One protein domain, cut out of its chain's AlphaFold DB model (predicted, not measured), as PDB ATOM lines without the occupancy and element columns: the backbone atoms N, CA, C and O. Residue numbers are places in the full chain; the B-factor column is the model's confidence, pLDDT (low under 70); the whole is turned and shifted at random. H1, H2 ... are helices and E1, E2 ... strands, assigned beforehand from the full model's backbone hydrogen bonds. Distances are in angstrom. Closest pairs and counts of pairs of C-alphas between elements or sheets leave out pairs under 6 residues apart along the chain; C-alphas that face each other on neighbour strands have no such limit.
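What this domain is: This is residues 19 to 90 of the 95 residues of an uncharacterized protein of Porphyromonadaceae bacterium (UniProt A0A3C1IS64). A strongly twisted sheet of four strands has one long helix, H1, over one of its faces, while the other face is bare. Helix and strands run roughly lengthwise in a rod, with the C-alphas spanning 40 by 19 by 19 A. The printed part has 72 residues with one named helix and four named strands, in the order E1, H1, E2, E3, E4. The sheet is mixed, in the order E1, E2, E3, E4; the class is mixed, helices and strands, and the whole is compact, with a radius of gyration of the C-alphas of 12.6 A.

Where its parts are: Start with the sheet: find C-alpha 19 at (-49.317, 83.384, -3.091), where E1, residues 19 to 23, begins. E2 is residues 56 to 62, 19.5 A long, and E3 is residues 70 to 78, 24.5 A. E4, residues 84 to 89, ends at C-alpha 89, (-37.923, 91.293, -7.833). H1, residues 31 to 48, runs 25.4 A from C-alpha 31 at (-37.594, 91.684, -21.088).

How they stand to each other: Look at edge strand E1 beside E2: they are parallel, with N 20 and O 58 2.8 A apart, within hydrogen-bond range. E1, H1, E2 form a strand-helix-strand unit, two parallel neighbour strands with a helix between, its crossover right-handed. E2, E3, E4 form a meander, each strand the antiparallel neighbour of the one before, in two hairpins: N 59 and O 74 are 2.7 A apart, N 75 and O 87 2.9 A. H1 is on the sheet in two layers, helix on one face, at a height over the sheet of 8.4 A. It lies over E2 and E3 and runs along the strands, but only just, at 29 degrees to E3 on the local plane. Its closest C-alphas to E4 are those of Ile 46 and Leu 84, 6.1 A. In H1, 13 of 14 O i to N i+4 pairs are within hydrogen-bond range. E1 and E4 are apart.

The domain as a whole: The C-alphas of Leu 66 and Ala 81, the two farthest apart, are 40.9 A from each other. The printed part has no cut and no long link; no printed residue is under 70 in pLDDT.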
ATOM      1  N   GLU A  19     -50.064  83.554  -1.846       86.06
ATOM      2  CA  GLU A  19     -49.317  83.384  -3.091       86.06
ATOM      3  C   GLU A  19     -50.298  83.419  -4.273       86.06
ATOM      4  O   GLU A  19     -51.347  82.766  -4.251       86.06
ATOM      5  N   MET A  20     -49.975  84.188  -5.308       87.75
ATOM      6  CA  MET A  20     -50.749  84.295  -6.537       87.75
ATOM      7  C   MET A  20     -49.828  84.156  -7.743       87.75
ATOM      8  O   MET A  20     -48.917  84.943  -7.940       87.75
ATOM      9  N   SER A  21     -50.100  83.183  -8.604       89.81
ATOM     10  CA  SER A  21     -49.380  83.035  -9.869       89.81
ATOM     11  C   SER A  21     -50.153  83.692 -11.010       89.81
ATOM     12  O   SER A  21     -51.326  83.382 -11.225       89.81
ATOM     13  N   ILE A  22     -49.498  84.565 -11.770       89.50
ATOM     14  CA  ILE A  22     -50.084  85.291 -12.899       89.50
ATOM     15  C   ILE A  22     -49.282  84.996 -14.156       89.50
ATOM     16  O   ILE A  22     -48.062  85.085 -14.160       89.50
ATOM     17  N   LYS A  23     -49.981  84.666 -15.242       90.88
ATOM     18  CA  LYS A  23     -49.370  84.459 -16.556       90.88
ATOM     19  C   LYS A  23     -49.536  85.714 -17.402       90.88
ATOM     20  O   LYS A  23     -50.674  86.140 -17.608       90.88
ATOM     21  N   ILE A  24     -48.441  86.295 -17.885       89.00
ATOM     22  CA  ILE A  24     -48.446  87.508 -18.716       89.00
ATOM     23  C   ILE A  24     -47.436  87.369 -19.859       89.00
ATOM     24  O   ILE A  24     -46.386  86.758 -19.692       89.00
ATOM     25  N   GLY A  25     -47.746  87.971 -21.008       86.88
ATOM     26  CA  GLY A  25     -46.827  88.039 -22.150       86.88
ATOM     27  C   GLY A  25     -46.372  86.673 -22.682       86.88
ATOM     28  O   GLY A  25     -46.943  85.626 -22.374       86.88
ATOM     29  N   SER A  26     -45.330  86.685 -23.506       85.69
ATOM     30  CA  SER A  26     -44.655  85.511 -24.062       85.69
ATOM     31  C   SER A  26     -43.141  85.661 -23.892       85.69
ATOM     32  O   SER A  26     -42.619  86.766 -23.779       85.69
ATOM     33  N   ARG A  27     -42.399  84.549 -23.946       81.88
ATOM     34  CA  ARG A  27     -40.923  84.559 -23.972       81.88
ATOM     35  C   ARG A  27     -40.351  85.406 -25.119       81.88
ATOM     36  O   ARG A  27     -39.216  85.858 -25.063       81.88
ATOM     37  N   ARG A  28     -41.115  85.566 -26.202       83.75
ATOM     38  CA  ARG A  28     -40.692  86.331 -27.383       83.75
ATOM     39  C   ARG A  28     -40.755  87.842 -27.179       83.75
ATOM     40  O   ARG A  28     -40.196  88.569 -27.998       83.75
ATOM     41  N   ASP A  29     -41.445  88.300 -26.143       84.81
ATOM     42  CA  ASP A  29     -41.464  89.707 -25.783       84.81
ATOM     43  C   ASP A  29     -40.111  90.113 -25.196       84.81
ATOM     44  O   ASP A  29     -39.404  89.317 -24.577       84.81
ATOM     45  N   SER A  30     -39.730  91.373 -25.402       86.94
ATOM     46  CA  SER A  30     -38.506  91.890 -24.795       86.94
ATOM     47  C   SER A  30     -38.662  91.928 -23.278       86.94
ATOM     48  O   SER A  30     -39.740  92.243 -22.771       86.94
ATOM     49  N   PHE A  31     -37.576  91.673 -22.551       86.06
ATOM     50  CA  PHE A  31     -37.594  91.684 -21.088       86.06
ATOM     51  C   PHE A  31     -38.142  93.004 -20.522       86.06
ATOM     52  O   PHE A  31     -38.999  92.983 -19.647       86.06
ATOM     53  N   GLU A  32     -37.768  94.145 -21.107       88.56
ATOM     54  CA  GLU A  32     -38.298  95.467 -20.734       88.56
ATOM     55  C   GLU A  32     -39.831  95.560 -20.895       88.56
ATOM     56  O   GLU A  32     -40.524  96.123 -20.047       88.56
ATOM     57  N   SER A  33     -40.388  94.948 -21.947       90.62
ATOM     58  CA  SER A  33     -41.840  94.876 -22.149       90.62
ATOM     59  C   SER A  33     -42.510  94.024 -21.072       90.62
ATOM     60  O   SER A  33     -43.524  94.438 -20.513       90.62
ATOM     61  N   LEU A  34     -41.922  92.875 -20.728       89.31
ATOM     62  CA  LEU A  34     -42.427  92.005 -19.665       89.31
ATOM     63  C   LEU A  34     -42.360  92.687 -18.294       89.31
ATOM     64  O   LEU A  34     -43.330  92.622 -17.544       89.31
ATOM     65  N   GLN A  35     -41.284  93.417 -17.992       89.88
ATOM     66  CA  GLN A  35     -41.174  94.228 -16.775       89.88
ATOM     67  C   GLN A  35     -42.277  95.289 -16.702       89.88
ATOM     68  O   GLN A  35     -42.922  95.441 -15.661       89.88
ATOM     69  N   GLY A  36     -42.539  95.983 -17.815       91.44
ATOM     70  CA  GLY A  36     -43.640  96.939 -17.924       91.44
ATOM     71  C   GLY A  36     -45.001  96.294 -17.647       91.44
ATOM     72  O   GLY A  36     -45.788  96.833 -16.871       91.44
ATOM     73  N   MET A  37     -45.250  95.109 -18.211       91.44
ATOM     74  CA  MET A  37     -46.484  94.355 -17.977       91.44
ATOM     75  C   MET A  37     -46.600  93.867 -16.522       91.44
ATOM     76  O   MET A  37     -47.683  93.953 -15.946       91.44
ATOM     77  N   CYS A  38     -45.511  93.395 -15.901       90.69
ATOM     78  CA  CYS A  38     -45.499  92.997 -14.488       90.69
ATOM     79  C   CYS A  38     -45.836  94.187 -13.588       90.69
ATOM     80  O   CYS A  38     -46.640  94.057 -12.668       90.69
ATOM     81  N   ASN A  39     -45.262  95.356 -13.876       91.69
ATOM     82  CA  ASN A  39     -45.530  96.576 -13.127       91.69
ATOM     83  C   ASN A  39     -46.975  97.052 -13.274       91.69
ATOM     84  O   ASN A  39     -47.615  97.359 -12.272       91.69
ATOM     85  N   ASP A  40     -47.499  97.092 -14.500       92.50
ATOM     86  CA  ASP A  40     -48.898  97.448 -14.731       92.50
ATOM     87  C   ASP A  40     -49.828  96.485 -13.985       92.50
ATOM     88  O   ASP A  40     -50.709  96.915 -13.240       92.50
ATOM     89  N   LYS A  41     -49.538  95.179 -14.057       90.81
ATOM     90  CA  LYS A  41     -50.360  94.164 -13.406       90.81
ATOM     91  C   LYS A  41     -50.286  94.211 -11.883       90.81
ATOM     92  O   LYS A  41     -51.318  94.085 -11.230       90.81
ATOM     93  N   ALA A  42     -49.102  94.426 -11.315       90.25
ATOM     94  CA  ALA A  42     -48.924  94.645  -9.882       90.25
ATOM     95  C   ALA A  42     -49.678  95.899  -9.417       90.25
ATOM     96  O   ALA A  42     -50.387  95.859  -8.413       90.25
ATOM     97  N   ASN A  43     -49.610  96.984 -10.190       90.81
ATOM     98  CA  ASN A  43     -50.334  98.221  -9.918       90.81
ATOM     99  C   ASN A  43     -51.865  98.049  -9.994       90.81
ATOM    100  O   ASN A  43     -52.597  98.622  -9.189       90.81
ATOM    101  N   GLU A  44     -52.377  97.261 -10.943       91.06
ATOM    102  CA  GLU A  44     -53.794  96.881 -10.983       91.06
ATOM    103  C   GLU A  44     -54.191  96.018  -9.777       91.06
ATOM    104  O   GLU A  44     -55.271  96.204  -9.203       91.06
ATOM    105  N   LEU A  45     -53.320  95.086  -9.375       89.38
ATOM    106  CA  LEU A  45     -53.555  94.204  -8.234       89.38
ATOM    107  C   LEU A  45     -53.649  94.995  -6.943       89.38
ATOM    108  O   LEU A  45     -54.660  94.855  -6.270       89.38
ATOM    109  N   ILE A  46     -52.693  95.873  -6.624       88.56
ATOM    110  CA  ILE A  46     -52.751  96.676  -5.388       88.56
ATOM    111  C   ILE A  46     -54.002  97.560  -5.292       88.56
ATOM    112  O   ILE A  46     -54.391  97.944  -4.198       88.56
ATOM    113  N   LYS A  47     -54.640  97.891  -6.423       87.06
ATOM    114  CA  LYS A  47     -55.903  98.647  -6.455       87.06
ATOM    115  C   LYS A  47     -57.130  97.762  -6.249       87.06
ATOM    116  O   LYS A  47     -58.171  98.263  -5.838       87.06
ATOM    117  N   SER A  48     -57.020  96.481  -6.589       86.75
ATOM    118  CA  SER A  48     -58.124  95.517  -6.564       86.75
ATOM    119  C   SER A  48     -58.106  94.620  -5.328       86.75
ATOM    120  O   SER A  48     -59.151  94.104  -4.932       86.75
ATOM    121  N   ILE A  49     -56.933  94.399  -4.735       84.81
ATOM    122  CA  ILE A  49     -56.774  93.594  -3.529       84.81
ATOM    123  C   ILE A  49     -56.890  94.471  -2.287       84.81
ATOM    124  O   ILE A  49     -56.441  95.612  -2.257       84.81
ATOM    125  N   GLU A  50     -57.426  93.886  -1.225       80.38
ATOM    126  CA  GLU A  50     -57.403  94.464   0.110       80.38
ATOM    127  C   GLU A  50     -56.633  93.498   1.020       80.38
ATOM    128  O   GLU A  50     -57.039  92.348   1.215       80.38
ATOM    129  N   LEU A  51     -55.480  93.942   1.525       81.62
ATOM    130  CA  LEU A  51     -54.704  93.203   2.522       81.62
ATOM    131  C   LEU A  51     -55.026  93.742   3.917       81.62
ATOM    132  O   LEU A  51     -55.233  94.947   4.112       81.62
ATOM    133  N   LYS A  52     -55.068  92.853   4.909       79.31
ATOM    134  CA  LYS A  52     -55.109  93.270   6.310       79.31
ATOM    135  C   LYS A  52     -53.731  93.751   6.748       79.31
ATOM    136  O   LYS A  52     -52.715  93.456   6.123       79.31
ATOM    137  N   ASP A  53     -53.706  94.514   7.830       74.62
ATOM    138  CA  ASP A  53     -52.452  94.910   8.464       74.62
ATOM    139  C   ASP A  53     -51.655  93.673   8.888       74.62
ATOM    140  O   ASP A  53     -52.192  92.775   9.542       74.62
ATOM    141  N   GLY A  54     -50.390  93.620   8.470       74.50
ATOM    142  CA  GLY A  54     -49.517  92.463   8.665       74.50
ATOM    143  C   GLY A  54     -49.732  91.309   7.678       74.50
ATOM    144  O   GLY A  54     -49.119  90.259   7.859       74.50
ATOM    145  N   GLU A  55     -50.581  91.464   6.652       81.94
ATOM    146  CA  GLU A  55     -50.636  90.523   5.529       81.94
ATOM    147  C   GLU A  55     -49.685  90.936   4.400       81.94
ATOM    148  O   GLU A  55     -49.604  92.102   4.002       81.94
ATOM    149  N   GLU A  56     -49.028  89.928   3.838       85.69
ATOM    150  CA  GLU A  56     -48.187  90.030   2.653       85.69
ATOM    151  C   GLU A  56     -48.712  89.057   1.595       85.69
ATOM    152  O   GLU A  56     -49.184  87.953   1.898       85.69
ATOM    153  N   MET A  57     -48.657  89.492   0.344       88.50
ATOM    154  CA  MET A  57     -49.101  88.745  -0.814       88.50
ATOM    155  C   MET A  57     -47.974  88.681  -1.831       88.50
ATOM    156  O   MET A  57     -47.510  89.702  -2.325       88.50
ATOM    157  N   GLU A  58     -47.553  87.471  -2.156       90.75
ATOM    158  CA  GLU A  58     -46.539  87.215  -3.163       90.75
ATOM    159  C   GLU A  58     -47.217  86.925  -4.503       90.75
ATOM    160  O   GLU A  58     -48.144  86.121  -4.592       90.75
ATOM    161  N   VAL A  59     -46.776  87.602  -5.553       91.06
ATOM    162  CA  VAL A  59     -47.323  87.520  -6.901       91.06
ATOM    163  C   VAL A  59     -46.227  87.060  -7.847       91.06
ATOM    164  O   VAL A  59     -45.333  87.823  -8.192       91.06
ATOM    165  N   ILE A  60     -46.300  85.816  -8.296       92.00
ATOM    166  CA  ILE A  60     -45.307  85.215  -9.180       92.00
ATOM    167  C   ILE A  60     -45.750  85.406 -10.631       92.00
ATOM    168  O   ILE A  60     -46.816  84.931 -11.032       92.00
ATOM    169  N   PHE A  61     -44.936  86.089 -11.430       92.00
ATOM    170  CA  PHE A  61     -45.195  86.342 -12.842       92.00
ATOM    171  C   PHE A  61     -44.524  85.299 -13.726       92.00
ATOM    172  O   PHE A  61     -43.307  85.154 -13.738       92.00
ATOM    173  N   TRP A  62     -45.328  84.622 -14.531       92.19
ATOM    174  CA  TRP A  62     -44.908  83.600 -15.481       92.19
ATOM    175  C   TRP A  62     -45.208  84.049 -16.906       92.19
ATOM    176  O   TRP A  62     -46.187  84.761 -17.138       92.19
ATOM    177  N   THR A  63     -44.441  83.580 -17.885       90.56
ATOM    178  CA  THR A  63     -44.832  83.736 -19.290       90.56
ATOM    179  C   THR A  63     -46.070  82.887 -19.597       90.56
ATOM    180  O   THR A  63     -46.292  81.827 -19.006       90.56
ATOM    181  N   ALA A  64     -46.920  83.347 -20.519       88.94
ATOM    182  CA  ALA A  64     -48.073  82.562 -20.972       88.94
ATOM    183  C   ALA A  64     -47.696  81.467 -21.992       88.94
ATOM    184  O   ALA A  64     -48.545  80.653 -22.358       88.94
ATOM    185  N   ASP A  65     -46.442  81.461 -22.449       85.25
ATOM    186  CA  ASP A  65     -45.902  80.484 -23.393       85.25
ATOM    187  C   ASP A  65     -45.640  79.121 -22.720       85.25
ATOM    188  O   ASP A  65     -45.686  79.002 -21.494       85.25
ATOM    189  N   LEU A  66     -45.403  78.073 -23.512       81.12
ATOM    190  CA  LEU A  66     -45.090  76.737 -23.002       81.12
ATOM    191  C   LEU A  66     -43.753  76.257 -23.588       81.12
ATOM    192  O   LEU A  66     -43.676  76.042 -24.799       81.12
ATOM    193  N   PRO A  67     -42.729  76.003 -22.750       81.75
ATOM    194  CA  PRO A  67     -42.750  76.036 -21.282       81.75
ATOM    195  C   PRO A  67     -42.854  77.459 -20.708       81.75
ATOM    196  O   PRO A  67     -42.254  78.391 -21.237       81.75
ATOM    197  N   ALA A  68     -43.613  77.604 -19.617       85.06
ATOM    198  CA  ALA A  68     -43.739  78.873 -18.908       85.06
ATOM    199  C   ALA A  68     -42.426  79.176 -18.177       85.06
ATOM    200  O   ALA A  68     -41.923  78.338 -17.430       85.06
ATOM    201  N   GLU A  69     -41.890  80.369 -18.394       88.06
ATOM    202  CA  GLU A  69     -40.656  80.861 -17.781       88.06
ATOM    203  C   GLU A  69     -40.995  81.901 -16.714       88.06
ATOM    204  O   GLU A  69     -41.969  82.649 -16.846       88.06
ATOM    205  N   LEU A  70     -40.219  81.910 -15.633       89.94
ATOM    206  CA  LEU A  70     -40.395  82.854 -14.539       89.94
ATOM    207  C   LEU A  70     -39.900  84.221 -15.006       89.94
ATOM    208  O   LEU A  70     -38.736  84.379 -15.371       89.94
ATOM    209  N   ILE A  71     -40.796  85.202 -15.003       90.50
ATOM    210  CA  ILE A  71     -40.465  86.584 -15.342       90.50
ATOM    211  C   ILE A  71     -39.915  87.286 -14.106       90.50
ATOM    212  O   ILE A  71     -38.887  87.944 -14.184       90.50
ATOM    213  N   GLY A  72     -40.601  87.152 -12.972       91.12
ATOM    214  CA  GLY A  72     -40.227  87.782 -11.710       91.12
ATOM    215  C   GLY A  72     -41.293  87.582 -10.642       91.12
ATOM    216  O   GLY A  72     -42.362  87.032 -10.904       91.12
ATOM    217  N   ILE A  73     -41.007  88.041  -9.435       92.12
ATOM    218  CA  ILE A  73     -41.858  87.910  -8.257       92.12
ATOM    219  C   ILE A  73     -42.165  89.314  -7.749       92.12
ATOM    220  O   ILE A  73     -41.279  90.156  -7.659       92.12
ATOM    221  N   SER A  74     -43.418  89.598  -7.409       92.06
ATOM    222  CA  SER A  74     -43.787  90.829  -6.724       92.06
ATOM    223  C   SER A  74     -44.327  90.561  -5.344       92.06
ATOM    224  O   SER A  74     -45.286  89.822  -5.174       92.06
ATOM    225  N   ILE A  75     -43.739  91.217  -4.358       91.31
ATOM    226  CA  ILE A  75     -44.197  91.145  -2.982       91.31
ATOM    227  C   ILE A  75     -45.029  92.388  -2.728       91.31
ATOM    228  O   ILE A  75     -44.517  93.507  -2.761       91.31
ATOM    229  N   ILE A  76     -46.317  92.182  -2.498       90.56
ATOM    230  CA  ILE A  76     -47.253  93.211  -2.088       90.56
ATOM    231  C   ILE A  76     -47.414  93.123  -0.580       90.56
ATOM    232  O   ILE A  76     -47.805  92.092  -0.041       90.56
ATOM    233  N   SER A  77     -47.164  94.222   0.108       88.56
ATOM    234  CA  SER A  77     -47.332  94.326   1.548       88.56
ATOM    235  C   SER A  77     -48.099  95.589   1.891       88.56
ATOM    236  O   SER A  77     -48.057  96.600   1.180       88.56
ATOM    237  N   LYS A  78     -48.850  95.527   2.986       87.44
ATOM    238  CA  LYS A  78     -49.501  96.703   3.547       87.44
ATOM    239  C   LYS A  78     -48.609  97.300   4.623       87.44
ATOM    240  O   LYS A  78     -48.243  96.612   5.572       87.44
ATOM    241  N   ASN A  79     -48.257  98.571   4.468       83.31
ATOM    242  CA  ASN A  79     -47.466  99.275   5.467       83.31
ATOM    243  C   ASN A  79     -48.323  99.697   6.677       83.31
ATOM    244  O   ASN A  79     -49.551  99.704   6.615       83.31
ATOM    245  N   GLU A  80     -47.667 100.119   7.761       80.44
ATOM    246  CA  GLU A  80     -48.325 100.580   8.998       80.44
ATOM    247  C   GLU A  80     -49.187 101.845   8.802       80.44
ATOM    248  O   GLU A  80     -50.039 102.161   9.629       80.44
ATOM    249  N   ALA A  81     -48.987 102.581   7.702       80.50
ATOM    250  CA  ALA A  81     -49.824 103.719   7.319       80.50
ATOM    251  C   ALA A  81     -51.113 103.294   6.588       80.50
ATOM    252  O   ALA A  81     -51.908 104.140   6.180       80.50
ATOM    253  N   GLY A  82     -51.318 101.992   6.398       80.00
ATOM    254  CA  GLY A  82     -52.465 101.427   5.709       80.00
ATOM    255  C   GLY A  82     -52.380 101.463   4.181       80.00
ATOM    256  O   GLY A  82     -53.367 101.151   3.516       80.00
ATOM    257  N   LEU A  83     -51.229 101.837   3.620       84.56
ATOM    258  CA  LEU A  83     -50.987 101.906   2.181       84.56
ATOM    259  C   LEU A  83     -50.435 100.574   1.670       84.56
ATOM    260  O   LEU A  83     -49.510 100.001   2.247       84.56
ATOM    261  N   LEU A  84     -50.988 100.107   0.552       88.06
ATOM    262  CA  LEU A  84     -50.481  98.946  -0.171       88.06
ATOM    263  C   LEU A  84     -49.277  99.362  -1.011       88.06
ATOM    264  O   LEU A  84     -49.377 100.231  -1.878       88.06
ATOM    265  N   THR A  85     -48.143  98.728  -0.754       88.56
ATOM    266  CA  THR A  85     -46.909  98.893  -1.516       88.56
ATOM    267  C   THR A  85     -46.542  97.570  -2.158       88.56
ATOM    268  O   THR A  85     -46.775  96.518  -1.570       88.56
ATOM    269  N   TYR A  86     -45.965  97.612  -3.354       90.50
ATOM    270  CA  TYR A  86     -45.430  96.422  -4.002       90.50
ATOM    271  C   TYR A  86     -43.974  96.639  -4.386       90.50
ATOM    272  O   TYR A  86     -43.581  97.730  -4.799       90.50
ATOM    273  N   SER A  87     -43.194  95.576  -4.268       91.19
ATOM    274  CA  SER A  87     -41.825  95.493  -4.761       91.19
ATOM    275  C   SER A  87     -41.778  94.436  -5.847       91.19
ATOM    276  O   SER A  87     -42.406  93.392  -5.699       91.19
ATOM    277  N   LEU A  88     -41.071  94.706  -6.940       90.88
ATOM    278  CA  LEU A  88     -40.826  93.745  -8.013       90.88
ATOM    279  C   LEU A  88     -39.383  93.266  -7.903       90.88
ATOM    280  O   LEU A  88     -38.461  94.076  -7.988       90.88
ATOM    281  N   ASP A  89     -39.205  91.965  -7.732       91.12
ATOM    282  CA  ASP A  89     -37.923  91.293  -7.833       91.12
ATOM    283  C   ASP A  89     -37.879  90.479  -9.129       91.12
ATOM    284  O   ASP A  89     -38.740  89.646  -9.409       91.12
ATOM    285  N   PHE A  90     -36.867  90.749  -9.946       88.50
ATOM    286  CA  PHE A  90     -36.598  89.999 -11.171       88.50
ATOM    287  C   PHE A  90     -35.292  89.206 -11.052       88.50
ATOM    288  O   PHE A  90     -34.770  88.728 -12.053       88.50
TER     289      PHE A  90